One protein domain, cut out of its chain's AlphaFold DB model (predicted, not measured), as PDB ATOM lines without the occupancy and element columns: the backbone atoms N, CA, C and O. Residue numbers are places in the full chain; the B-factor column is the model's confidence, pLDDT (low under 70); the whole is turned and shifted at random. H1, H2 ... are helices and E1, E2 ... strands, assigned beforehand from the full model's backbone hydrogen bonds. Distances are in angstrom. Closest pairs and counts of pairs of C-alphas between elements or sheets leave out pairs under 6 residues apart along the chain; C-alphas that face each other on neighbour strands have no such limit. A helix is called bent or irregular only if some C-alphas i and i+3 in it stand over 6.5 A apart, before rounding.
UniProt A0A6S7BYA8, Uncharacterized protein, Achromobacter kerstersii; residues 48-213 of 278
ATOM      1  N   TYR A  48      24.837 -19.664  36.277       69.94
ATOM      2  CA  TYR A  48      23.497 -19.551  35.699       69.94
ATOM      3  C   TYR A  48      23.100 -20.901  35.083       69.94
ATOM      4  O   TYR A  48      23.237 -21.134  33.891       69.94
ATOM      5  N   SER A  49      22.706 -21.856  35.923       59.03
ATOM      6  CA  SER A  49      22.492 -23.252  35.512       59.03
ATOM      7  C   SER A  49      21.074 -23.556  35.020       59.03
ATOM      8  O   SER A  49      20.774 -24.703  34.688       59.03
ATOM      9  N   ALA A  50      20.186 -22.558  34.970       65.25
ATOM     10  CA  ALA A  50      18.794 -22.731  34.565       65.25
ATOM     11  C   ALA A  50      18.356 -21.642  33.575       65.25
ATOM     12  O   ALA A  50      18.496 -20.450  33.852       65.25
ATOM     13  N   ALA A  51      17.778 -22.066  32.449       67.00
ATOM     14  CA  ALA A  51      17.128 -21.169  31.499       67.00
ATOM     15  C   ALA A  51      15.933 -20.451  32.149       67.00
ATOM     16  O   ALA A  51      15.209 -21.046  32.954       67.00
ATOM     17  N   GLY A  52      15.699 -19.192  31.768       82.00
ATOM     18  CA  GLY A  52      14.604 -18.384  32.309       82.00
ATOM     19  C   GLY A  52      14.985 -17.656  33.597       82.00
ATOM     20  O   GLY A  52      14.139 -17.440  34.468       82.00
ATOM     21  N   THR A  53      16.257 -17.288  33.729       90.50
ATOM     22  CA  THR A  53      16.747 -16.490  34.849       90.50
ATOM     23  C   THR A  53      16.270 -15.044  34.712       90.50
ATOM     24  O   THR A  53      16.259 -14.466  33.624       90.50
ATOM     25  N   ILE A  54      15.875 -14.443  35.837       92.94
ATOM     26  CA  ILE A  54      15.576 -13.014  35.939       92.94
ATOM     27  C   ILE A  54      16.625 -12.392  36.855       92.94
ATOM     28  O   ILE A  54      16.668 -12.715  38.042       92.94
ATOM     29  N   VAL A  55      17.442 -11.487  36.319       93.81
ATOM     30  CA  VAL A  55      18.401 -10.700  37.102       93.81
ATOM     31  C   VAL A  55      17.892  -9.276  37.249       93.81
ATOM     32  O   VAL A  55      17.502  -8.643  36.266       93.81
ATOM     33  N   TRP A  56      17.905  -8.759  38.475       95.69
ATOM     34  CA  TRP A  56      17.582  -7.367  38.759       95.69
ATOM     35  C   TRP A  56      18.740  -6.710  39.507       95.69
ATOM     36  O   TRP A  56      19.027  -7.059  40.647       95.69
ATOM     37  N   LEU A  57      19.393  -5.765  38.835       95.19
ATOM     38  CA  LEU A  57      20.406  -4.883  39.398       95.19
ATOM     39  C   LEU A  57      19.714  -3.620  39.925       95.19
ATOM     40  O   LEU A  57      19.317  -2.755  39.140       95.19
ATOM     41  N   ASP A  58      19.481  -3.554  41.232       93.75
ATOM     42  CA  ASP A  58      18.722  -2.475  41.873       93.75
ATOM     43  C   ASP A  58      19.660  -1.478  42.562       93.75
ATOM     44  O   ASP A  58      20.012  -1.645  43.728       93.75
ATOM     45  N   TYR A  59      20.120  -0.461  41.827       93.75
ATOM     46  CA  TYR A  59      21.056   0.523  42.367       93.75
ATOM     47  C   TYR A  59      20.360   1.808  42.812       93.75
ATOM     48  O   TYR A  59      19.561   2.402  42.083       93.75
ATOM     49  N   VAL A  60      20.764   2.293  43.985       90.75
ATOM     50  CA  VAL A  60      20.312   3.571  44.561       90.75
ATOM     51  C   VAL A  60      21.366   4.678  44.492       90.75
ATOM     52  O   VAL A  60      21.021   5.858  44.582       90.75
ATOM     53  N   ASP A  61      22.642   4.326  44.325       91.88
ATOM     54  CA  ASP A  61      23.738   5.288  44.197       91.88
ATOM     55  C   ASP A  61      23.940   5.750  42.739       91.88
ATOM     56  O   ASP A  61      23.306   5.255  41.803       91.88
ATOM     57  N   CYS A  62      24.805   6.749  42.545       93.94
ATOM     58  CA  CYS A  62      25.071   7.350  41.236       93.94
ATOM     59  C   CYS A  62      26.417   6.916  40.624       93.94
ATOM     60  O   CYS A  62      27.020   7.684  39.867       93.94
ATOM     61  N   GLN A  63      26.921   5.716  40.939       94.50
ATOM     62  CA  GLN A  63      28.127   5.151  40.315       94.50
ATOM     63  C   GLN A  63      27.824   4.564  38.923       94.50
ATOM     64  O   GLN A  63      28.183   3.433  38.605       94.50
ATOM     65  N   HIS A  64      27.160   5.350  38.069       96.88
ATOM     66  CA  HIS A  64      26.545   4.877  36.823       96.88
ATOM     67  C   HIS A  64      27.498   4.133  35.893       96.88
ATOM     68  O   HIS A  64      27.089   3.162  35.270       96.88
ATOM     69  N   LYS A  65      28.764   4.549  35.793       96.19
ATOM     70  CA  LYS A  65      29.735   3.837  34.957       96.19
ATOM     71  C   LYS A  65      29.966   2.405  35.450       96.19
ATOM     72  O   LYS A  65      29.831   1.487  34.651       96.19
ATOM     73  N   THR A  66      30.269   2.229  36.734       94.12
ATOM     74  CA  THR A  66      30.489   0.909  37.347       94.12
ATOM     75  C   THR A  66      29.245   0.035  37.208       94.12
ATOM     76  O   THR A  66      29.330  -1.092  36.741       94.12
ATOM     77  N   GLN A  67      28.068   0.600  37.480       95.44
ATOM     78  CA  GLN A  67      26.781  -0.088  37.335       95.44
ATOM     79  C   GLN A  67      26.515  -0.551  35.889       95.44
ATOM     80  O   GLN A  67      25.935  -1.612  35.665       95.44
ATOM     81  N   LEU A  68      26.936   0.229  34.883       96.12
ATOM     82  CA  LEU A  68      26.845  -0.171  33.476       96.12
ATOM     83  C   LEU A  68      27.902  -1.211  33.082       96.12
ATOM     84  O   LEU A  68      27.604  -2.075  32.262       96.12
ATOM     85  N   ASP A  69      29.105  -1.158  33.658       93.38
ATOM     86  CA  ASP A  69      30.123  -2.198  33.469       93.38
ATOM     87  C   ASP A  69      29.633  -3.547  34.037       93.38
ATOM     88  O   ASP A  69      29.715  -4.580  33.363       93.38
ATOM     89  N   GLU A  70      29.027  -3.534  35.227       92.00
ATOM     90  CA  GLU A  70      28.370  -4.700  35.833       92.00
ATOM     91  C   GLU A  70      27.211  -5.208  34.963       92.00
ATOM     92  O   GLU A  70      27.129  -6.402  34.667       92.00
ATOM     93  N   LEU A  71      26.355  -4.308  34.463       94.06
ATOM     94  CA  LEU A  71      25.264  -4.654  33.548       94.06
ATOM     95  C   LEU A  71      25.762  -5.404  32.307       94.06
ATOM     96  O   LEU A  71      25.182  -6.425  31.935       94.06
ATOM     97  N   VAL A  72      26.815  -4.902  31.655       92.12
ATOM     98  CA  VAL A  72      27.403  -5.532  30.462       92.12
ATOM     99  C   VAL A  72      27.993  -6.898  30.808       92.12
ATOM    100  O   VAL A  72      27.812  -7.851  30.044       92.12
ATOM    101  N   THR A  73      28.652  -7.015  31.960       89.31
ATOM    102  CA  THR A  73      29.250  -8.266  32.448       89.31
ATOM    103  C   THR A  73      28.180  -9.333  32.672       89.31
ATOM    104  O   THR A  73      28.254 -10.422  32.095       89.31
ATOM    105  N   VAL A  74      27.123  -9.001  33.419       89.94
ATOM    106  CA  VAL A  74      25.990  -9.901  33.668       89.94
ATOM    107  C   VAL A  74      25.302 -10.254  32.354       89.94
ATOM    108  O   VAL A  74      25.177 -11.433  32.033       89.94
ATOM    109  N   ALA A  75      24.931  -9.268  31.533       90.44
ATOM    110  CA  ALA A  75      24.260  -9.513  30.255       90.44
ATOM    111  C   ALA A  75      25.078 -10.412  29.308       90.44
ATOM    112  O   ALA A  75      24.506 -11.188  28.542       90.44
ATOM    113  N   SER A  76      26.412 -10.350  29.383       87.06
ATOM    114  CA  SER A  76      27.313 -11.214  28.611       87.06
ATOM    115  C   SER A  76      27.333 -12.665  29.099       87.06
ATOM    116  O   SER A  76      27.651 -13.558  28.313       87.06
ATOM    117  N   SER A  77      26.991 -12.912  30.364       85.00
ATOM    118  CA  SER A  77      26.907 -14.255  30.957       85.00
ATOM    119  C   SER A  77      25.538 -14.926  30.810       85.00
ATOM    120  O   SER A  77      25.471 -16.152  30.842       85.00
ATOM    121  N   LEU A  78      24.471 -14.152  30.590       87.94
ATOM    122  CA  LEU A  78      23.100 -14.664  30.503       87.94
ATOM    123  C   LEU A  78      22.843 -15.523  29.256       87.94
ATOM    124  O   LEU A  78      23.500 -15.385  28.213       87.94
ATOM    125  N   ASP A  79      21.848 -16.400  29.359       87.31
ATOM    126  CA  ASP A  79      21.400 -17.287  28.294       87.31
ATOM    127  C   ASP A  79      20.232 -16.709  27.480       87.31
ATOM    128  O   ASP A  79      19.688 -15.639  27.750       87.31
ATOM    129  N   CYS A  80      19.877 -17.405  26.395       87.94
ATOM    130  CA  CYS A  80      18.756 -16.993  25.555       87.94
ATOM    131  C   CYS A  80      17.451 -17.046  26.363       87.94
ATOM    132  O   CYS A  80      17.169 -18.047  27.017       87.94
ATOM    133  N   HIS A  81      16.640 -16.001  26.232       90.12
ATOM    134  CA  HIS A  81      15.389 -15.747  26.942       90.12
ATOM    135  C   HIS A  81      15.508 -15.385  28.425       90.12
ATOM    136  O   HIS A  81      14.479 -15.165  29.066       90.12
ATOM    137  N   ASP A  82      16.722 -15.240  28.955       91.88
ATOM    138  CA  ASP A  82      16.896 -14.644  30.276       91.88
ATOM    139  C   ASP A  82      16.514 -13.161  30.251       91.88
ATOM    140  O   ASP A  82      16.684 -12.451  29.250       91.88
ATOM    141  N   ILE A  83      15.982 -12.690  31.376       94.06
ATOM    142  CA  ILE A  83      15.546 -11.310  31.571       94.06
ATOM    143  C   ILE A  83      16.565 -10.606  32.453       94.06
ATOM    144  O   ILE A  83      16.932 -11.096  33.520       94.06
ATOM    145  N   ILE A  84      16.962  -9.407  32.041       95.12
ATOM    146  CA  ILE A  84      17.770  -8.515  32.863       95.12
ATOM    147  C   ILE A  84      17.067  -7.177  33.034       95.12
ATOM    148  O   ILE A  84      16.506  -6.600  32.097       95.12
ATOM    149  N   LYS A  85      17.086  -6.697  34.269       97.31
ATOM    150  CA  LYS A  85      16.503  -5.437  34.700       97.31
ATOM    151  C   LYS A  85      17.554  -4.643  35.460       97.31
ATOM    152  O   LYS A  85      18.254  -5.203  36.297       97.31
ATOM    153  N   ILE A  86      17.630  -3.347  35.198       97.88
ATOM    154  CA  ILE A  86      18.479  -2.422  35.947       97.88
ATOM    155  C   ILE A  86      17.669  -1.218  36.403       97.88
ATOM    156  O   ILE A  86      16.879  -0.672  35.630       97.88
ATOM    157  N   THR A  87      17.885  -0.812  37.646       97.94
ATOM    158  CA  THR A  87      17.361   0.418  38.226       97.94
ATOM    159  C   THR A  87      18.537   1.335  38.554       97.94
ATOM    160  O   THR A  87      19.517   0.898  39.147       97.94
ATOM    161  N   LEU A  88      18.460   2.586  38.098       97.88
ATOM    162  CA  LEU A  88      19.504   3.599  38.221       97.88
ATOM    163  C   LEU A  88      18.936   4.850  38.881       97.88
ATOM    164  O   LEU A  88      17.839   5.300  38.536       97.88
ATOM    165  N   ASN A  89      19.723   5.472  39.752       97.00
ATOM    166  CA  ASN A  89      19.410   6.789  40.285       97.00
ATOM    167  C   ASN A  89      19.464   7.851  39.174       97.00
ATOM    168  O   ASN A  89      20.506   8.069  38.560       97.00
ATOM    169  N   ALA A  90      18.346   8.525  38.919       96.69
ATOM    170  CA  ALA A  90      18.192   9.567  37.906       96.69
ATOM    171  C   ALA A  90      18.136  10.986  38.510       96.69
ATOM    172  O   ALA A  90      17.624  11.926  37.893       96.69
ATOM    173  N   ASN A  91      18.665  11.179  39.716       95.12
ATOM    174  CA  ASN A  91      18.765  12.490  40.341       95.12
ATOM    175  C   ASN A  91      19.973  13.269  39.815       95.12
ATOM    176  O   ASN A  91      21.054  13.176  40.382       95.12
ATOM    177  N   VAL A  92      19.780  14.116  38.801       94.69
ATOM    178  CA  VAL A  92      20.853  14.905  38.159       94.69
ATOM    179  C   VAL A  92      21.665  15.809  39.108       94.69
ATOM    180  O   VAL A  92      22.765  16.241  38.764       94.69
ATOM    181  N   LYS A  93      21.162  16.092  40.317       93.25
ATOM    182  CA  LYS A  93      21.846  16.944  41.305       93.25
ATOM    183  C   LYS A  93      23.184  16.369  41.783       93.25
ATOM    184  O   LYS A  93      24.052  17.138  42.183       93.25
ATOM    185  N   TYR A  94      23.399  15.053  41.680       91.69
ATOM    186  CA  TYR A  94      24.677  14.414  42.041       91.69
ATOM    187  C   TYR A  94      25.881  14.889  41.205       91.69
ATOM    188  O   TYR A  94      27.033  14.683  41.594       91.69
ATOM    189  N   LEU A  95      25.625  15.510  40.048       93.19
ATOM    190  CA  LEU A  95      26.650  16.133  39.207       93.19
ATOM    191  C   LEU A  95      27.097  17.504  39.743       93.19
ATOM    192  O   LEU A  95      28.042  18.082  39.218       93.19
ATOM    193  N   GLY A  96      26.441  18.030  40.785       91.62
ATOM    194  CA  GLY A  96      26.827  19.257  41.477       91.62
ATOM    195  C   GLY A  96      26.386  20.552  40.786       91.62
ATOM    196  O   GLY A  96      25.362  20.602  40.089       91.62
ATOM    197  N   SER A  97      27.158  21.616  41.040       89.56
ATOM    198  CA  SER A  97      26.976  22.980  40.509       89.56
ATOM    199  C   SER A  97      25.678  23.679  40.934       89.56
ATOM    200  O   SER A  97      25.157  24.529  40.212       89.56
ATOM    201  N   GLU A  98      25.128  23.319  42.097       88.31
ATOM    202  CA  GLU A  98      23.915  23.957  42.631       88.31
ATOM    203  C   GLU A  98      24.127  25.442  42.971       88.31
ATOM    204  O   GLU A  98      23.177  26.219  42.912       88.31
ATOM    205  N   ASP A  99      25.371  25.842  43.239       89.31
ATOM    206  CA  ASP A  99      25.813  27.217  43.488       89.31
ATOM    207  C   ASP A  99      25.918  28.073  42.210       89.31
ATOM    208  O   ASP A  99      26.114  29.284  42.291       89.31
ATOM    209  N   LYS A 100      25.799  27.470  41.019       86.75
ATOM    210  CA  LYS A 100      25.980  28.159  39.731       86.75
ATOM    211  C   LYS A 100      24.652  28.591  39.094       86.75
ATOM    212  O   LYS A 100      23.636  27.901  39.281       86.75
ATOM    213  N   PRO A 101      24.647  29.664  38.274       86.44
ATOM    214  CA  PRO A 101      23.508  30.021  37.428       86.44
ATOM    215  C   PRO A 101      23.067  28.854  36.537       86.44
ATOM    216  O   PRO A 101      23.877  28.019  36.143       86.44
ATOM    217  N   THR A 102      21.781  28.789  36.186       81.69
ATOM    218  CA  THR A 102      21.179  27.635  35.488       81.69
ATOM    219  C   THR A 102      21.889  27.246  34.186       81.69
ATOM    220  O   THR A 102      22.058  26.054  33.920       81.69
ATOM    221  N   GLN A 103      22.308  28.223  33.375       78.69
ATOM    222  CA  GLN A 103      22.991  27.957  32.102       78.69
ATOM    223  C   GLN A 103      24.377  27.333  32.322       78.69
ATOM    224  O   GLN A 103      24.685  26.294  31.733       78.69
ATOM    225  N   ASP A 104      25.169  27.897  33.235       87.94
ATOM    226  CA  ASP A 104      26.489  27.365  33.586       87.94
ATOM    227  C   ASP A 104      26.378  26.005  34.272       87.94
ATOM    228  O   ASP A 104      27.124  25.080  33.956       87.94
ATOM    229  N   ARG A 105      25.383  25.842  35.150       93.00
ATOM    230  CA  ARG A 105      25.081  24.584  35.840       93.00
ATOM    231  C   ARG A 105      24.871  23.445  34.851       93.00
ATOM    232  O   ARG A 105      25.482  22.393  35.000       93.00
ATOM    233  N   ALA A 106      24.032  23.637  33.836       91.44
ATOM    234  CA  ALA A 106      23.748  22.599  32.846       91.44
ATOM    235  C   ALA A 106      25.002  22.200  32.043       91.44
ATOM    236  O   ALA A 106      25.241  21.013  31.811       91.44
ATOM    237  N   ARG A 107      25.828  23.182  31.664       94.75
ATOM    238  CA  ARG A 107      27.084  22.956  30.937       94.75
ATOM    239  C   ARG A 107      28.117  22.212  31.787       94.75
ATOM    240  O   ARG A 107      28.721  21.257  31.306       94.75
ATOM    241  N   LEU A 108      28.304  22.627  33.040       95.69
ATOM    242  CA  LEU A 108      29.238  21.993  33.974       95.69
ATOM    243  C   LEU A 108      28.825  20.552  34.282       95.69
ATOM    244  O   LEU A 108      29.661  19.650  34.251       95.69
ATOM    245  N   ARG A 109      27.523  20.315  34.480       96.31
ATOM    246  CA  ARG A 109      26.974  18.965  34.658       96.31
ATOM    247  C   ARG A 109      27.224  18.074  33.458       96.31
ATOM    248  O   ARG A 109      27.577  16.920  33.650       96.31
ATOM    249  N   LEU A 110      27.069  18.595  32.241       97.06
ATOM    250  CA  LEU A 110      27.331  17.819  31.031       97.06
ATOM    251  C   LEU A 110      28.796  17.381  30.971       97.06
ATOM    252  O   LEU A 110      29.068  16.206  30.743       97.06
ATOM    253  N   ALA A 111      29.728  18.309  31.207       96.38
ATOM    254  CA  ALA A 111      31.155  18.000  31.207       96.38
ATOM    255  C   ALA A 111      31.498  16.929  32.256       96.38
ATOM    256  O   ALA A 111      32.181  15.953  31.944       96.38
ATOM    257  N   GLU A 112      30.966  17.067  33.472       97.00
ATOM    258  CA  GLU A 112      31.183  16.091  34.541       97.00
ATOM    259  C   GLU A 112      30.536  14.734  34.234       97.00
ATOM    260  O   GLU A 112      31.143  13.690  34.470       97.00
ATOM    261  N   PHE A 113      29.332  14.731  33.659       97.50
ATOM    262  CA  PHE A 113      28.640  13.515  33.244       97.50
ATOM    263  C   PHE A 113      29.440  12.757  32.186       97.50
ATOM    264  O   PHE A 113      29.720  11.575  32.365       97.50
ATOM    265  N   VAL A 114      29.871  13.435  31.118       97.25
ATOM    266  CA  VAL A 114      30.683  12.829  30.052       97.25
ATOM    267  C   VAL A 114      31.986  12.269  30.621       97.25
ATOM    268  O   VAL A 114      32.336  11.123  30.332       97.25
ATOM    269  N   ARG A 115      32.664  13.023  31.496       96.75
ATOM    270  CA  ARG A 115      33.894  12.577  32.164       96.75
ATOM    271  C   ARG A 115      33.676  11.308  32.995       96.75
ATOM    272  O   ARG A 115      34.495  10.397  32.922       96.75
ATOM    273  N   ARG A 116      32.592  11.233  33.780       96.38
ATOM    274  CA  ARG A 116      32.278  10.068  34.630       96.38
ATOM    275  C   ARG A 116      31.823   8.851  33.827       96.38
ATOM    276  O   ARG A 116      32.202   7.733  34.162       96.38
ATOM    277  N   MET A 117      31.014   9.056  32.791       96.31
ATOM    278  CA  MET A 117      30.433   7.975  31.989       96.31
ATOM    279  C   MET A 117      31.416   7.380  30.977       96.31
ATOM    280  O   MET A 117      31.271   6.215  30.598       96.31
ATOM    281  N   GLY A 118      32.405   8.158  30.526       94.75
ATOM    282  CA  GLY A 118      33.377   7.730  29.523       94.75
ATOM    283  C   GLY A 118      32.689   7.233  28.249       94.75
ATOM    284  O   GLY A 118      31.813   7.898  27.699       94.75
ATOM    285  N   ASN A 119      33.039   6.025  27.806       92.25
ATOM    286  CA  ASN A 119      32.551   5.452  26.546       92.25
ATOM    287  C   ASN A 119      31.037   5.188  26.504       92.25
ATOM    288  O   ASN A 119      30.497   4.986  25.415       92.25
ATOM    289  N   TYR A 120      30.341   5.199  27.647       95.94
ATOM    290  CA  TYR A 120      28.886   5.044  27.698       95.94
ATOM    291  C   TYR A 120      28.118   6.354  27.497       95.94
ATOM    292  O   TYR A 120      26.904   6.309  27.295       95.94
ATOM    293  N   ALA A 121      28.784   7.511  27.517       96.62
ATOM    294  CA  ALA A 121      28.145   8.776  27.174       96.62
ATOM    295  C   ALA A 121      27.773   8.804  25.675       96.62
ATOM    296  O   ALA A 121      28.628   8.525  24.828       96.62
ATOM    297  N   PRO A 122      26.519   9.136  25.314       95.38
ATOM    298  CA  PRO A 122      26.181   9.480  23.940       95.38
ATOM    299  C   PRO A 122      27.016  10.678  23.447       95.38
ATOM    300  O   PRO A 122      27.252  11.614  24.214       95.38
ATOM    301  N   PRO A 123      27.488  10.658  22.189       92.81
ATOM    302  CA  PRO A 123      28.375  11.697  21.661       92.81
ATOM    303  C   PRO A 123      27.668  13.038  21.402       92.81
ATOM    304  O   PRO A 123      28.324  14.066  21.297       92.81
ATOM    305  N   ASP A 124      26.342  13.029  21.290       94.19
ATOM    306  CA  ASP A 124      25.483  14.143  20.879       94.19
ATOM    307  C   ASP A 124      24.751  14.819  22.053       94.19
ATOM    308  O   ASP A 124      23.783  15.552  21.852       94.19
ATOM    309  N   LEU A 125      25.205  14.585  23.287       96.31
ATOM    310  CA  LEU A 125      24.596  15.195  24.465       96.31
ATOM    311  C   LEU A 125      24.766  16.716  24.495       96.31
ATOM    312  O   LEU A 125      25.829  17.269  24.217       96.31
ATOM    313  N   SER A 126      23.712  17.384  24.950       96.56
ATOM    314  CA  SER A 126      23.646  18.825  25.152       96.56
ATOM    315  C   SER A 126      23.435  19.173  26.631       96.56
ATOM    316  O   SER A 126      22.973  18.342  27.419       96.56
ATOM    317  N   PRO A 127      23.686  20.428  27.050       95.88
ATOM    318  CA  PRO A 127      23.370  20.865  28.411       95.88
ATOM    319  C   PRO A 127      21.891  20.662  28.778       95.88
ATOM    320  O   PRO A 127      21.555  20.444  29.942       95.88
ATOM    321  N   ALA A 128      20.987  20.691  27.794       95.00
ATOM    322  CA  ALA A 128      19.566  20.485  28.035       95.00
ATOM    323  C   ALA A 128      19.250  19.059  28.523       95.00
ATOM    324  O   ALA A 128      18.275  18.872  29.249       95.00
ATOM    325  N   ASP A 129      20.085  18.076  28.192       95.81
ATOM    326  CA  ASP A 129      19.933  16.682  28.622       95.81
ATOM    327  C   ASP A 129      20.268  16.490  30.110       95.81
ATOM    328  O   ASP A 129      19.817  15.541  30.744       95.81
ATOM    329  N   MET A 130      20.962  17.459  30.714       95.56
ATOM    330  CA  MET A 130      21.254  17.518  32.152       95.56
ATOM    331  C   MET A 130      20.146  18.216  32.963       95.56
ATOM    332  O   MET A 130      20.346  18.632  34.109       95.56
ATOM    333  N   GLN A 131      18.955  18.379  32.381       91.56
ATOM    334  CA  GLN A 131      17.761  18.821  33.101       91.56
ATOM    335  C   GLN A 131      17.096  17.629  33.791       91.56
ATOM    336  O   GLN A 131      16.955  16.571  33.186       91.56
ATOM    337  N   GLY A 132      16.587  17.811  35.015       89.75
ATOM    338  CA  GLY A 132      16.009  16.713  35.809       89.75
ATOM    339  C   GLY A 132      14.930  15.899  35.081       89.75
ATOM    340  O   GLY A 132      14.914  14.682  35.191       89.75
ATOM    341  N   ARG A 133      14.088  16.546  34.260       89.50
ATOM    342  CA  ARG A 133      13.058  15.862  33.452       89.50
ATOM    343  C   ARG A 133      13.612  15.033  32.283       89.50
ATOM    344  O   ARG A 133      12.931  14.136  31.813       89.50
ATOM    345  N   ARG A 134      14.796  15.380  31.762       93.69
ATOM    346  CA  ARG A 134      15.422  14.732  30.592       93.69
ATOM    347  C   ARG A 134      16.488  13.720  30.992       93.69
ATOM    348  O   ARG A 134      16.746  12.785  30.245       93.69
ATOM    349  N   PHE A 135      17.046  13.859  32.186       96.25
ATOM    350  CA  PHE A 135      18.129  13.012  32.661       96.25
ATOM    351  C   PHE A 135      17.806  11.500  32.675       96.25
ATOM    352  O   PHE A 135      18.669  10.724  32.261       96.25
ATOM    353  N   PRO A 136      16.582  11.033  33.017       96.88
ATOM    354  CA  PRO A 136      16.220   9.620  32.852       96.88
ATOM    355  C   PRO A 136      16.362   9.123  31.404       96.88
ATOM    356  O   PRO A 136      16.853   8.020  31.167       96.88
ATOM    357  N   ARG A 137      15.997   9.944  30.411       96.75
ATOM    358  CA  ARG A 137      16.185   9.617  28.988       96.75
ATOM    359  C   ARG A 137      17.670   9.542  28.626       96.75
ATOM    360  O   ARG A 137      18.059   8.659  27.864       96.75
ATOM    361  N   THR A 138      18.501  10.417  29.191       97.69
ATOM    362  CA  THR A 138      19.958  10.371  29.009       97.69
ATOM    363  C   THR A 138      20.556   9.078  29.553       97.69
ATOM    364  O   THR A 138      21.293   8.401  28.839       97.69
ATOM    365  N   LEU A 139      20.182   8.677  30.770       98.00
ATOM    366  CA  LEU A 139      20.621   7.407  31.352       98.00
ATOM    367  C   LEU A 139      20.150   6.202  30.524       98.00
ATOM    368  O   LEU A 139      20.928   5.279  30.293       98.00
ATOM    369  N   GLN A 140      18.920   6.224  29.997       98.25
ATOM    370  CA  GLN A 140      18.441   5.176  29.090       98.25
ATOM    371  C   GLN A 140      19.308   5.076  27.824       98.25
ATOM    372  O   GLN A 140      19.607   3.971  27.367       98.25
ATOM    373  N   ALA A 141      19.733   6.207  27.255       97.38
ATOM    374  CA  ALA A 141      20.633   6.217  26.104       97.38
ATOM    375  C   ALA A 141      22.013   5.623  26.446       97.38
ATOM    376  O   ALA A 141      22.575   4.885  25.633       97.38
ATOM    377  N   CYS A 142      22.525   5.859  27.658       97.69
ATOM    378  CA  CYS A 142      23.742   5.209  28.151       97.69
ATOM    379  C   CYS A 142      23.575   3.689  28.281       97.69
ATOM    380  O   CYS A 142      24.436   2.948  27.813       97.69
ATOM    381  N   VAL A 143      22.448   3.213  28.829       97.75
ATOM    382  CA  VAL A 143      22.123   1.772  28.905       97.75
ATOM    383  C   VAL A 143      22.076   1.150  27.506       97.75
ATOM    384  O   VAL A 143      22.687   0.108  27.268       97.75
ATOM    385  N   LYS A 144      21.406   1.811  26.552       95.88
ATOM    386  CA  LYS A 144      21.355   1.379  25.146       95.88
ATOM    387  C   LYS A 144      22.751   1.249  24.545       95.88
ATOM    388  O   LYS A 144      23.028   0.279  23.846       95.88
ATOM    389  N   ARG A 145      23.624   2.224  24.806       94.81
ATOM    390  CA  ARG A 145      24.999   2.239  24.297       94.81
ATOM    391  C   ARG A 145      25.854   1.141  24.931       94.81
ATOM    392  O   ARG A 145      26.547   0.443  24.198       94.81
ATOM    393  N   ALA A 146      25.757   0.951  26.246       94.19
ATOM    394  CA  ALA A 146      26.464  -0.105  26.967       94.19
ATOM    395  C   ALA A 146      26.090  -1.492  26.424       94.19
ATOM    396  O   ALA A 146      26.955  -2.250  25.991       94.19
ATOM    397  N   LEU A 147      24.795  -1.787  26.314       91.81
ATOM    398  CA  LEU A 147      24.311  -3.077  25.807       91.81
ATOM    399  C   LEU A 147      24.487  -3.238  24.288       91.81
ATOM    400  O   LEU A 147      24.573  -4.359  23.793       91.81
ATOM    401  N   GLY A 148      24.587  -2.138  23.537       84.44
ATOM    402  CA  GLY A 148      24.943  -2.157  22.116       84.44
ATOM    403  C   GLY A 148      26.382  -2.614  21.851       84.44
ATOM    404  O   GLY A 148      26.673  -3.067  20.748       84.44
ATOM    405  N   SER A 149      27.262  -2.526  22.854       69.38
ATOM    406  CA  SER A 149      28.647  -3.011  22.783       69.38
ATOM    407  C   SER A 149      28.830  -4.475  23.191       69.38
ATOM    408  O   SER A 149      29.967  -4.947  23.233       69.38
ATOM    409  N   LEU A 150      27.740  -5.209  23.464       76.94
ATOM    410  CA  LEU A 150      27.828  -6.646  23.727       76.94
ATOM    411  C   LEU A 150      28.573  -7.326  22.561       76.94
ATOM    412  O   LEU A 150      28.178  -7.134  21.406       76.94
ATOM    413  N   PRO A 151      29.666  -8.072  22.826       58.88
ATOM    414  CA  PRO A 151      30.555  -8.556  21.779       58.88
ATOM    415  C   PRO A 151      29.799  -9.319  20.690       58.88
ATOM    416  O   PRO A 151      29.151 -10.334  20.951       58.88
ATOM    417  N   ALA A 152      29.956  -8.874  19.443       52.53
ATOM    418  CA  ALA A 152      29.473  -9.600  18.270       52.53
ATOM    419  C   ALA A 152      30.239 -10.925  18.023       52.53
ATOM    420  O   ALA A 152      29.841 -11.716  17.171       52.53
ATOM    421  N   GLY A 153      31.338 -11.186  18.747       48.53
ATOM    422  CA  GLY A 153      32.149 -12.407  18.638       48.53
ATOM    423  C   GLY A 153      31.612 -13.593  19.454       48.53
ATOM    424  O   GLY A 153      30.863 -13.384  20.398       48.53
ATOM    425  N   ARG A 154      32.018 -14.820  19.056       43.25
ATOM    426  CA  ARG A 154      31.801 -16.211  19.569       43.25
ATOM    427  C   ARG A 154      30.487 -16.616  20.286       43.25
ATOM    428  O   ARG A 154      30.248 -17.813  20.385       43.25
ATOM    429  N   GLY A 155      29.617 -15.707  20.722       55.06
ATOM    430  CA  GLY A 155      28.347 -15.993  21.403       55.06
ATOM    431  C   GLY A 155      27.127 -15.206  20.904       55.06
ATOM    432  O   GLY A 155      26.015 -15.574  21.274       55.06
ATOM    433  N   GLY A 156      27.304 -14.157  20.081       69.19
ATOM    434  CA  GLY A 156      26.223 -13.498  19.327       69.19
ATOM    435  C   GLY A 156      24.988 -13.125  20.156       69.19
ATOM    436  O   GLY A 156      23.869 -13.517  19.818       69.19
ATOM    437  N   ARG A 157      25.179 -12.406  21.268       82.38
ATOM    438  CA  ARG A 157      24.078 -11.999  22.152       82.38
ATOM    439  C   ARG A 157      23.461 -10.679  21.713       82.38
ATOM    440  O   ARG A 157      24.152  -9.771  21.266       82.38
ATOM    441  N   TYR A 158      22.152 -10.568  21.880       86.94
ATOM    442  CA  TYR A 158      21.393  -9.360  21.591       86.94
ATOM    443  C   TYR A 158      20.441  -9.050  22.734       86.94
ATOM    444  O   TYR A 158      19.678  -9.912  23.162       86.94
ATOM    445  N   PHE A 159      20.455  -7.801  23.183       91.25
ATOM    446  CA  PHE A 159      19.503  -7.299  24.158       91.25
ATOM    447  C   PHE A 159      18.330  -6.614  23.447       91.25
ATOM    448  O   PHE A 159      18.506  -5.617  22.744       91.25
ATOM    449  N   GLN A 160      17.119  -7.120  23.671       93.00
ATOM    450  CA  GLN A 160      15.881  -6.450  23.287       93.00
ATOM    451  C   GLN A 160      15.275  -5.801  24.526       93.00
ATOM    452  O   GLN A 160      14.846  -6.491  25.450       93.00
ATOM    453  N   ILE A 161      15.175  -4.472  24.520       95.75
ATOM    454  CA  ILE A 161      14.401  -3.753  25.532       95.75
ATOM    455  C   ILE A 161      12.936  -4.217  25.492       95.75
ATOM    456  O   ILE A 161      12.366  -4.408  24.415       95.75
ATOM    457  N   LEU A 162      12.350  -4.435  26.667       96.38
ATOM    458  CA  LEU A 162      10.947  -4.800  26.853       96.38
ATOM    459  C   LEU A 162      10.148  -3.644  27.448       96.38
ATOM    460  O   LEU A 162       9.025  -3.394  27.027       96.38
ATOM    461  N   SER A 163      10.710  -2.945  28.435       97.00
ATOM    462  CA  SER A 163      10.070  -1.800  29.084       97.00
ATOM    463  C   SER A 163      11.107  -0.848  29.671       97.00
ATOM    464  O   SER A 163      12.243  -1.234  29.955       97.00
ATOM    465  N   SER A 164      10.700   0.406  29.858       97.81
ATOM    466  CA  SER A 164      11.476   1.406  30.577       97.81
ATOM    467  C   SER A 164      10.544   2.364  31.300       97.81
ATOM    468  O   SER A 164       9.571   2.848  30.710       97.81
ATOM    469  N   PHE A 165      10.841   2.620  32.569       95.94
ATOM    470  CA  PHE A 165      10.027   3.436  33.454       95.94
ATOM    471  C   PHE A 165      10.873   4.465  34.186       95.94
ATOM    472  O   PHE A 165      12.002   4.180  34.580       95.94
ATOM    473  N   GLN A 166      10.287   5.629  34.431       94.94
ATOM    474  CA  GLN A 166      10.808   6.606  35.376       94.94
ATOM    475  C   GLN A 166       9.826   6.765  36.533       94.94
ATOM    476  O   GLN A 166       8.620   6.865  36.318       94.94
ATOM    477  N   TYR A 167      10.324   6.785  37.757       91.88
ATOM    478  CA  TYR A 167       9.509   6.987  38.955       91.88
ATOM    479  C   TYR A 167      10.299   7.785  39.987       91.88
ATOM    480  O   TYR A 167      11.465   8.098  39.761       91.88
ATOM    481  N   ALA A 168       9.668   8.151  41.099       87.62
ATOM    482  CA  ALA A 168      10.361   8.780  42.213       87.62
ATOM    483  C   ALA A 168       9.974   8.090  43.520       87.62
ATOM    484  O   ALA A 168       8.794   8.052  43.865       87.62
ATOM    485  N   ASP A 169      10.975   7.575  44.227       76.38
ATOM    486  CA  ASP A 169      10.857   7.044  45.586       76.38
ATOM    487  C   ASP A 169      11.935   7.721  46.442       76.38
ATOM    488  O   ASP A 169      13.098   7.325  46.456       76.38
ATOM    489  N   GLY A 170      11.601   8.899  46.976       84.00
ATOM    490  CA  GLY A 170      12.557   9.849  47.565       84.00
ATOM    491  C   GLY A 170      13.413  10.608  46.537       84.00
ATOM    492  O   GLY A 170      13.649  11.806  46.689       84.00
ATOM    493  N   GLN A 171      13.820   9.954  45.451       90.00
ATOM    494  CA  GLN A 171      14.595  10.545  44.360       90.00
ATOM    495  C   GLN A 171      14.164   9.987  42.993       90.00
ATOM    496  O   GLN A 171      13.625   8.882  42.939       90.00
ATOM    497  N   PRO A 172      14.362  10.727  41.882       94.25
ATOM    498  CA  PRO A 172      14.065  10.219  40.546       94.25
ATOM    499  C   PRO A 172      14.886   8.966  40.234       94.25
ATOM    500  O   PRO A 172      16.097   8.962  40.429       94.25
ATOM    501  N   MET A 173      14.237   7.944  39.691       96.12
ATOM    502  CA  MET A 173      14.818   6.658  39.316       96.12
ATOM    503  C   MET A 173      14.459   6.330  37.867       96.12
ATOM    504  O   MET A 173      13.350   6.619  37.413       96.12
ATOM    505  N   LEU A 174      15.377   5.681  37.156       97.94
ATOM    506  CA  LEU A 174      15.136   5.030  35.870       97.94
ATOM    507  C   LEU A 174      15.155   3.517  36.079       97.94
ATOM    508  O   LEU A 174      15.997   3.002  36.800       97.94
ATOM    509  N   THR A 175      14.270   2.782  35.421       97.81
ATOM    510  CA  THR A 175      14.317   1.322  35.362       97.81
ATOM    511  C   THR A 175      14.189   0.851  33.930       97.81
ATOM    512  O   THR A 175      13.205   1.177  33.276       97.81
ATOM    513  N   VAL A 176      15.139   0.044  33.461       98.38
ATOM    514  CA  VAL A 176      15.139  -0.559  32.123       98.38
ATOM    515  C   VAL A 176      15.079  -2.073  32.270       98.38
ATOM    516  O   VAL A 176      15.835  -2.651  33.043       98.38
ATOM    517  N   THR A 177      14.180  -2.723  31.533       97.94
ATOM    518  CA  THR A 177      14.053  -4.187  31.496       97.94
ATOM    519  C   THR A 177      14.190  -4.670  30.064       97.94
ATOM    520  O   THR A 177      13.582  -4.090  29.161       97.94
ATOM    521  N   GLY A 178      14.918  -5.758  29.846       95.56
ATOM    522  CA  GLY A 178      14.973  -6.417  28.550       95.56
ATOM    523  C   GLY A 178      15.271  -7.903  28.635       95.56
ATOM    524  O   GLY A 178      15.459  -8.460  29.714       95.56
ATOM    525  N   ILE A 179      15.271  -8.531  27.467       93.69
ATOM    526  CA  ILE A 179      15.471  -9.965  27.271       93.69
ATOM    527  C   ILE A 179      16.699 -10.204  26.393       93.69
ATOM    528  O   ILE A 179      16.963  -9.442  25.454       93.69
ATOM    529  N   ILE A 180      17.443 -11.261  26.706       91.31
ATOM    530  CA  ILE A 180      18.630 -11.685  25.966       91.31
ATOM    531  C   ILE A 180      18.235 -12.690  24.884       91.31
ATOM    532  O   ILE A 180      17.495 -13.635  25.129       91.31
ATOM    533  N   PHE A 181      18.755 -12.518  23.673       88.19
ATOM    534  CA  PHE A 181      18.661 -13.485  22.579       88.19
ATOM    535  C   PHE A 181      20.053 -13.947  22.155       88.19
ATOM    536  O   PHE A 181      21.003 -13.167  22.208       88.19
ATOM    537  N   LYS A 182      20.158 -15.188  21.666       83.06
ATOM    538  CA  LYS A 182      21.326 -15.688  20.918       83.06
ATOM    539  C   LYS A 182      21.068 -15.576  19.404       83.06
ATOM    540  O   LYS A 182      19.919 -15.583  18.963       83.06
ATOM    541  N   THR A 183      22.120 -15.421  18.603       70.94
ATOM    542  CA  THR A 183      22.038 -15.214  17.145       70.94
ATOM    543  C   THR A 183      21.355 -16.360  16.381       70.94
ATOM    544  O   THR A 183      21.554 -17.513  16.760       70.94
ATOM    545  N   PRO A 184      20.625 -16.069  15.274       63.72
ATOM    546  CA  PRO A 184      20.407 -14.750  14.672       63.72
ATOM    547  C   PRO A 184      19.253 -13.987  15.346       63.72
ATOM    548  O   PRO A 184      18.068 -14.273  15.160       63.72
ATOM    549  N   ALA A 185      19.627 -12.950  16.102       66.88
ATOM    550  CA  ALA A 185      18.785 -12.253  17.069       66.88
ATOM    551  C   ALA A 185      17.517 -11.622  16.482       66.88
ATOM    552  O   ALA A 185      16.515 -11.490  17.176       66.88
ATOM    553  N   ARG A 186      17.535 -11.240  15.198       70.88
ATOM    554  CA  ARG A 186      16.397 -10.575  14.548       70.88
ATOM    555  C   ARG A 186      15.225 -11.528  14.317       70.88
ATOM    556  O   ARG A 186      14.089 -11.139  14.572       70.88
ATOM    557  N   ALA A 187      15.497 -12.759  13.879       78.19
ATOM    558  CA  ALA A 187      14.468 -13.778  13.674       78.19
ATOM    559  C   ALA A 187      13.907 -14.263  15.018       78.19
ATOM    560  O   ALA A 187      12.692 -14.279  15.198       78.19
ATOM    561  N   ALA A 188      14.784 -14.542  15.990       80.94
ATOM    562  CA  ALA A 188      14.379 -14.927  17.343       80.94
ATOM    563  C   ALA A 188      13.537 -13.836  18.029       80.94
ATOM    564  O   ALA A 188      12.501 -14.123  18.620       80.94
ATOM    565  N   CYS A 189      13.928 -12.566  17.885       82.81
ATOM    566  CA  CYS A 189      13.175 -11.436  18.423       82.81
ATOM    567  C   CYS A 189      11.809 -11.260  17.737       82.81
ATOM    568  O   CYS A 189      10.813 -10.993  18.411       82.81
ATOM    569  N   ALA A 190      11.735 -11.418  16.411       85.50
ATOM    570  CA  ALA A 190      10.468 -11.356  15.681       85.50
ATOM    571  C   ALA A 190       9.515 -12.479  16.115       85.50
ATOM    572  O   ALA A 190       8.346 -12.219  16.405       85.50
ATOM    573  N   GLU A 191      10.033 -13.700  16.235       88.56
ATOM    574  CA  GLU A 191       9.258 -14.851  16.686       88.56
ATOM    575  C   GLU A 191       8.793 -14.687  18.136       88.56
ATOM    576  O   GLU A 191       7.615 -14.877  18.432       88.56
ATOM    577  N   PHE A 192       9.670 -14.219  19.030       90.25
ATOM    578  CA  PHE A 192       9.293 -13.871  20.396       90.25
ATOM    579  C   PHE A 192       8.159 -12.847  20.423       90.25
ATOM    580  O   PHE A 192       7.174 -13.057  21.129       90.25
ATOM    581  N   LYS A 193       8.253 -11.756  19.652       89.94
ATOM    582  CA  LYS A 193       7.203 -10.722  19.603       89.94
ATOM    583  C   LYS A 193       5.861 -11.309  19.163       89.94
ATOM    584  O   LYS A 193       4.837 -10.990  19.768       89.94
ATOM    585  N   ARG A 194       5.885 -12.204  18.173       90.44
ATOM    586  CA  ARG A 194       4.705 -12.902  17.650       90.44
ATOM    587  C   ARG A 194       4.088 -13.851  18.681       90.44
ATOM    588  O   ARG A 194       2.886 -13.780  18.923       90.44
ATOM    589  N   LEU A 195       4.896 -14.718  19.293       91.50
ATOM    590  CA  LEU A 195       4.429 -15.748  20.226       91.50
ATOM    591  C   LEU A 195       3.992 -15.169  21.575       91.50
ATOM    592  O   LEU A 195       2.940 -15.534  22.092       91.50
ATOM    593  N   SER A 196       4.777 -14.247  22.133       90.25
ATOM    594  CA  SER A 196       4.501 -13.644  23.445       90.25
ATOM    595  C   SER A 196       3.367 -12.622  23.415       90.25
ATOM    596  O   SER A 196       2.828 -12.280  24.465       90.25
ATOM    597  N   ARG A 197       3.035 -12.086  22.229       91.19
ATOM    598  CA  ARG A 197       2.144 -10.927  22.063       91.19
ATOM    599  C   ARG A 197       2.581  -9.719  22.900       91.19
ATOM    600  O   ARG A 197       1.752  -8.890  23.267       91.19
ATOM    601  N   ILE A 198       3.883  -9.583  23.178       92.19
ATOM    602  CA  ILE A 198       4.434  -8.484  23.991       92.19
ATOM    603  C   ILE A 198       4.050  -7.102  23.448       92.19
ATOM    604  O   ILE A 198       3.909  -6.154  24.207       92.19
ATOM    605  N   GLN A 199       3.810  -6.986  22.140       90.06
ATOM    606  CA  GLN A 199       3.361  -5.742  21.510       90.06
ATOM    607  C   GLN A 199       1.980  -5.282  21.997       90.06
ATOM    608  O   GLN A 199       1.691  -4.092  21.962       90.06
ATOM    609  N   SER A 200       1.136  -6.203  22.466       89.44
ATOM    610  CA  SER A 200      -0.166  -5.891  23.063       89.44
ATOM    611  C   SER A 200      -0.060  -5.498  24.538       89.44
ATOM    612  O   SER A 200      -1.049  -5.063  25.126       89.44
ATOM    613  N   TRP A 201       1.113  -5.654  25.160       90.00
ATOM    614  CA  TRP A 201       1.326  -5.249  26.541       90.00
ATOM    615  C   TRP A 201       1.447  -3.716  26.622       90.00
ATOM    616  O   TRP A 201       2.376  -3.149  26.042       90.00
ATOM    617  N   PRO A 202       0.561  -3.012  27.355       86.31
ATOM    618  CA  PRO A 202       0.490  -1.544  27.335       86.31
ATOM    619  C   PRO A 202       1.751  -0.850  27.865       86.31
ATOM    620  O   PRO A 202       1.969   0.333  27.605       86.31
ATOM    621  N   PHE A 203       2.592  -1.577  28.600       89.56
ATOM    622  CA  PHE A 203       3.816  -1.050  29.198       89.56
ATOM    623  C   PHE A 203       5.074  -1.344  28.381       89.56
ATOM    624  O   PHE A 203       6.187  -1.068  28.832       89.56
ATOM    625  N   THR A 204       4.910  -1.881  27.172       93.31
ATOM    626  CA  THR A 204       6.036  -2.191  26.305       93.31
ATOM    627  C   THR A 204       6.772  -0.922  25.852       93.31
ATOM    628  O   THR A 204       6.176   0.143  25.641       93.31
ATOM    629  N   ASN A 205       8.086  -1.054  25.691       94.75
ATOM    630  CA  ASN A 205       8.992  -0.089  25.072       94.75
ATOM    631  C   ASN A 205      10.023  -0.906  24.283       94.75
ATOM    632  O   ASN A 205      10.996  -1.375  24.858       94.75
ATOM    633  N   LEU A 206       9.744  -1.180  23.003       93.50
ATOM    634  CA  LEU A 206      10.555  -2.091  22.169       93.50
ATOM    635  C   LEU A 206      11.558  -1.350  21.278       93.50
ATOM    636  O   LEU A 206      12.385  -1.981  20.619       93.50
ATOM    637  N   ASP A 207      11.455  -0.027  21.242       92.94
ATOM    638  CA  ASP A 207      12.104   0.897  20.318       92.94
ATOM    639  C   ASP A 207      12.987   1.928  21.035       92.94
ATOM    640  O   ASP A 207      13.566   2.799  20.386       92.94
ATOM    641  N   TRP A 208      13.164   1.790  22.354       95.12
ATOM    642  CA  TRP A 208      13.882   2.755  23.192       95.12
ATOM    643  C   TRP A 208      13.236   4.150  23.185       95.12
ATOM    644  O   TRP A 208      13.943   5.157  23.282       95.12
ATOM    645  N   ALA A 209      11.903   4.212  23.096       95.88
ATOM    646  CA  ALA A 209      11.123   5.429  23.315       95.88
ATOM    647  C   ALA A 209      11.337   5.990  24.735       95.88
ATOM    648  O   ALA A 209      11.981   5.354  25.576       95.88
ATOM    649  N   GLU A 210      10.814   7.183  25.023       94.62
ATOM    650  CA  GLU A 210      11.004   7.816  26.335       94.62
ATOM    651  C   GLU A 210      10.529   6.916  27.498       94.62
ATOM    652  O   GLU A 210       9.491   6.252  27.374       94.62
ATOM    653  N   PRO A 211      11.274   6.869  28.626       95.94
ATOM    654  CA  PRO A 211      10.856   6.124  29.809       95.94
ATOM    655  C   PRO A 211       9.462   6.551  30.267       95.94
ATOM    656  O   PRO A 211       9.189   7.737  30.459       95.94
ATOM    657  N   ARG A 212       8.572   5.581  30.485       92.75
ATOM    658  CA  ARG A 212       7.192   5.875  30.885       92.75
ATOM    659  C   ARG A 212       7.152   6.333  32.346       92.75
ATOM    660  O   ARG A 212       7.704   5.637  33.199       92.75
ATOM    661  N   PRO A 213       6.489   7.452  32.678       90.38
ATOM    662  CA  PRO A 213       6.342   7.856  34.065       90.38
ATOM    663  C   PRO A 213       5.445   6.881  34.839       90.38
ATOM    664  O   PRO A 213       4.389   6.453  34.370       90.38
TER     665      PRO A 213
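What this domain is: This is residues 48 to 213 of the 278 residues of an uncharacterized protein of Achromobacter kerstersii (UniProt A0A6S7BYA8). A twisted sheet of four strands, E1 E2 E4 E3, has two helices, H1 and H5, packed side by side over one face, and helix H6 lies across one end of the hairpin of E3 and E4. Beyond the opposite end of the sheet, H3 with the short H2 and H4 makes a helical extension, joined to the rest where residues 116 to 120 of H3 reach H1 and H5. The 166 printed residues hold six named helices and four named strands in the order E1 H1 E2 H2 H3 H4 H5 E3 E4 H6; the sheet is mixed, with E1 and E2 parallel and the other neighbours antiparallel, and the class is mixed, helices and strands. The whole is compact, with a radius of gyration of the C-alphas of 16.6 A, yet only just elongated, spanning 52 by 34 by 27 A.

Where its parts are: In the sheet, E1 is residues 54 to 58, beginning at C-alpha 54 (15.576, -13.014, 35.939), and E2 is residues 83 to 89, 20.5 A long. E4, residues 171 to 182, measures 35.8 A, and E3, residues 157 to 169, measures 33.0 A and bends by 57 degrees at residue 162. H1 is residues 64 to 77, 20.0 A long, and H5 is residues 135 to 148, 19.7 A long. H3, residues 102 to 120, starts at C-alpha 102 (21.179, 27.635, 35.488), is 25.1 A long and has a kink of 47 degrees near residue 114; it is irregular, with C-alphas 116 and 119 9.3 A apart. H2 is residues 92 to 95 and H4 residues 127 to 130. H6, residues 185 to 196, is 15.7 A long and ends at C-alpha 196 (4.501, -13.644, 23.445).

How they stand to each other: E1 and E3 are the edge strands. E1 and E2 are parallel at 6 degrees, with N 57 and O 85 2.8 A apart, within hydrogen-bond range. With H1 they form a strand-helix-strand unit, two parallel neighbour strands with a helix between, whose crossover is right-handed. E2 and E4 are antiparallel at 158 degrees, with N 86 and O 176 at 2.9 A. E3 and E4, a hairpin, are antiparallel at 164 degrees, with N 165 and O 175 at 2.9 A. There are three layers, helices on both faces of a sheet: H1 and H5 on one face, H6 on the other. H5 has a height over the sheet of 7.7 A and runs along the strands, at 21 degrees to E4 on the local plane. H6 has a height over the sheet of 9.7 A, lies over E4 and runs across the strands, at 64 degrees to E4 on the local plane. H1 touches H5, the C-alphas of Val 72 and Leu 147 being closest at 6.1 A, the same way at a steep tilt of 36 degrees, only just beyond shallow. H3 is not on the sheet; it touches H5 with residue 120 alone, the closest C-alphas, of Tyr 120 and Cys 142, being 5.2 A apart, the same way at a shallow tilt of 17 degrees. H3 touches H4, with the C-alphas of Ala 106 and Pro 127 closest at 4.8 A. H2 and H3 only just touch, with 3 pairs of C-alphas within 8 A, the closest being Leu 95 and Arg 109 at 5.4 A. H5 and H6 are apart. Each O i to N i+4 pair is within hydrogen-bond range in H1, H5 and H6, and 13 of 15 are in H3; H2 and H4 are too short for such a pair.

The domain as a whole: The two C-alphas farthest apart, those of Asp 99 and Leu 195, are 53.3 A apart. The printed part, residues 48 to 213, has no cut, and no link between named elements is long. Residues 197 to 213 hold no named element, but residues 212 to 213 pair in parallel with residues 165 to 166 of E3. The mean pLDDT of the printed part is 89.7; it is under 70 at residues 48 to 51, 149, 151 to 156 and 184 to 185.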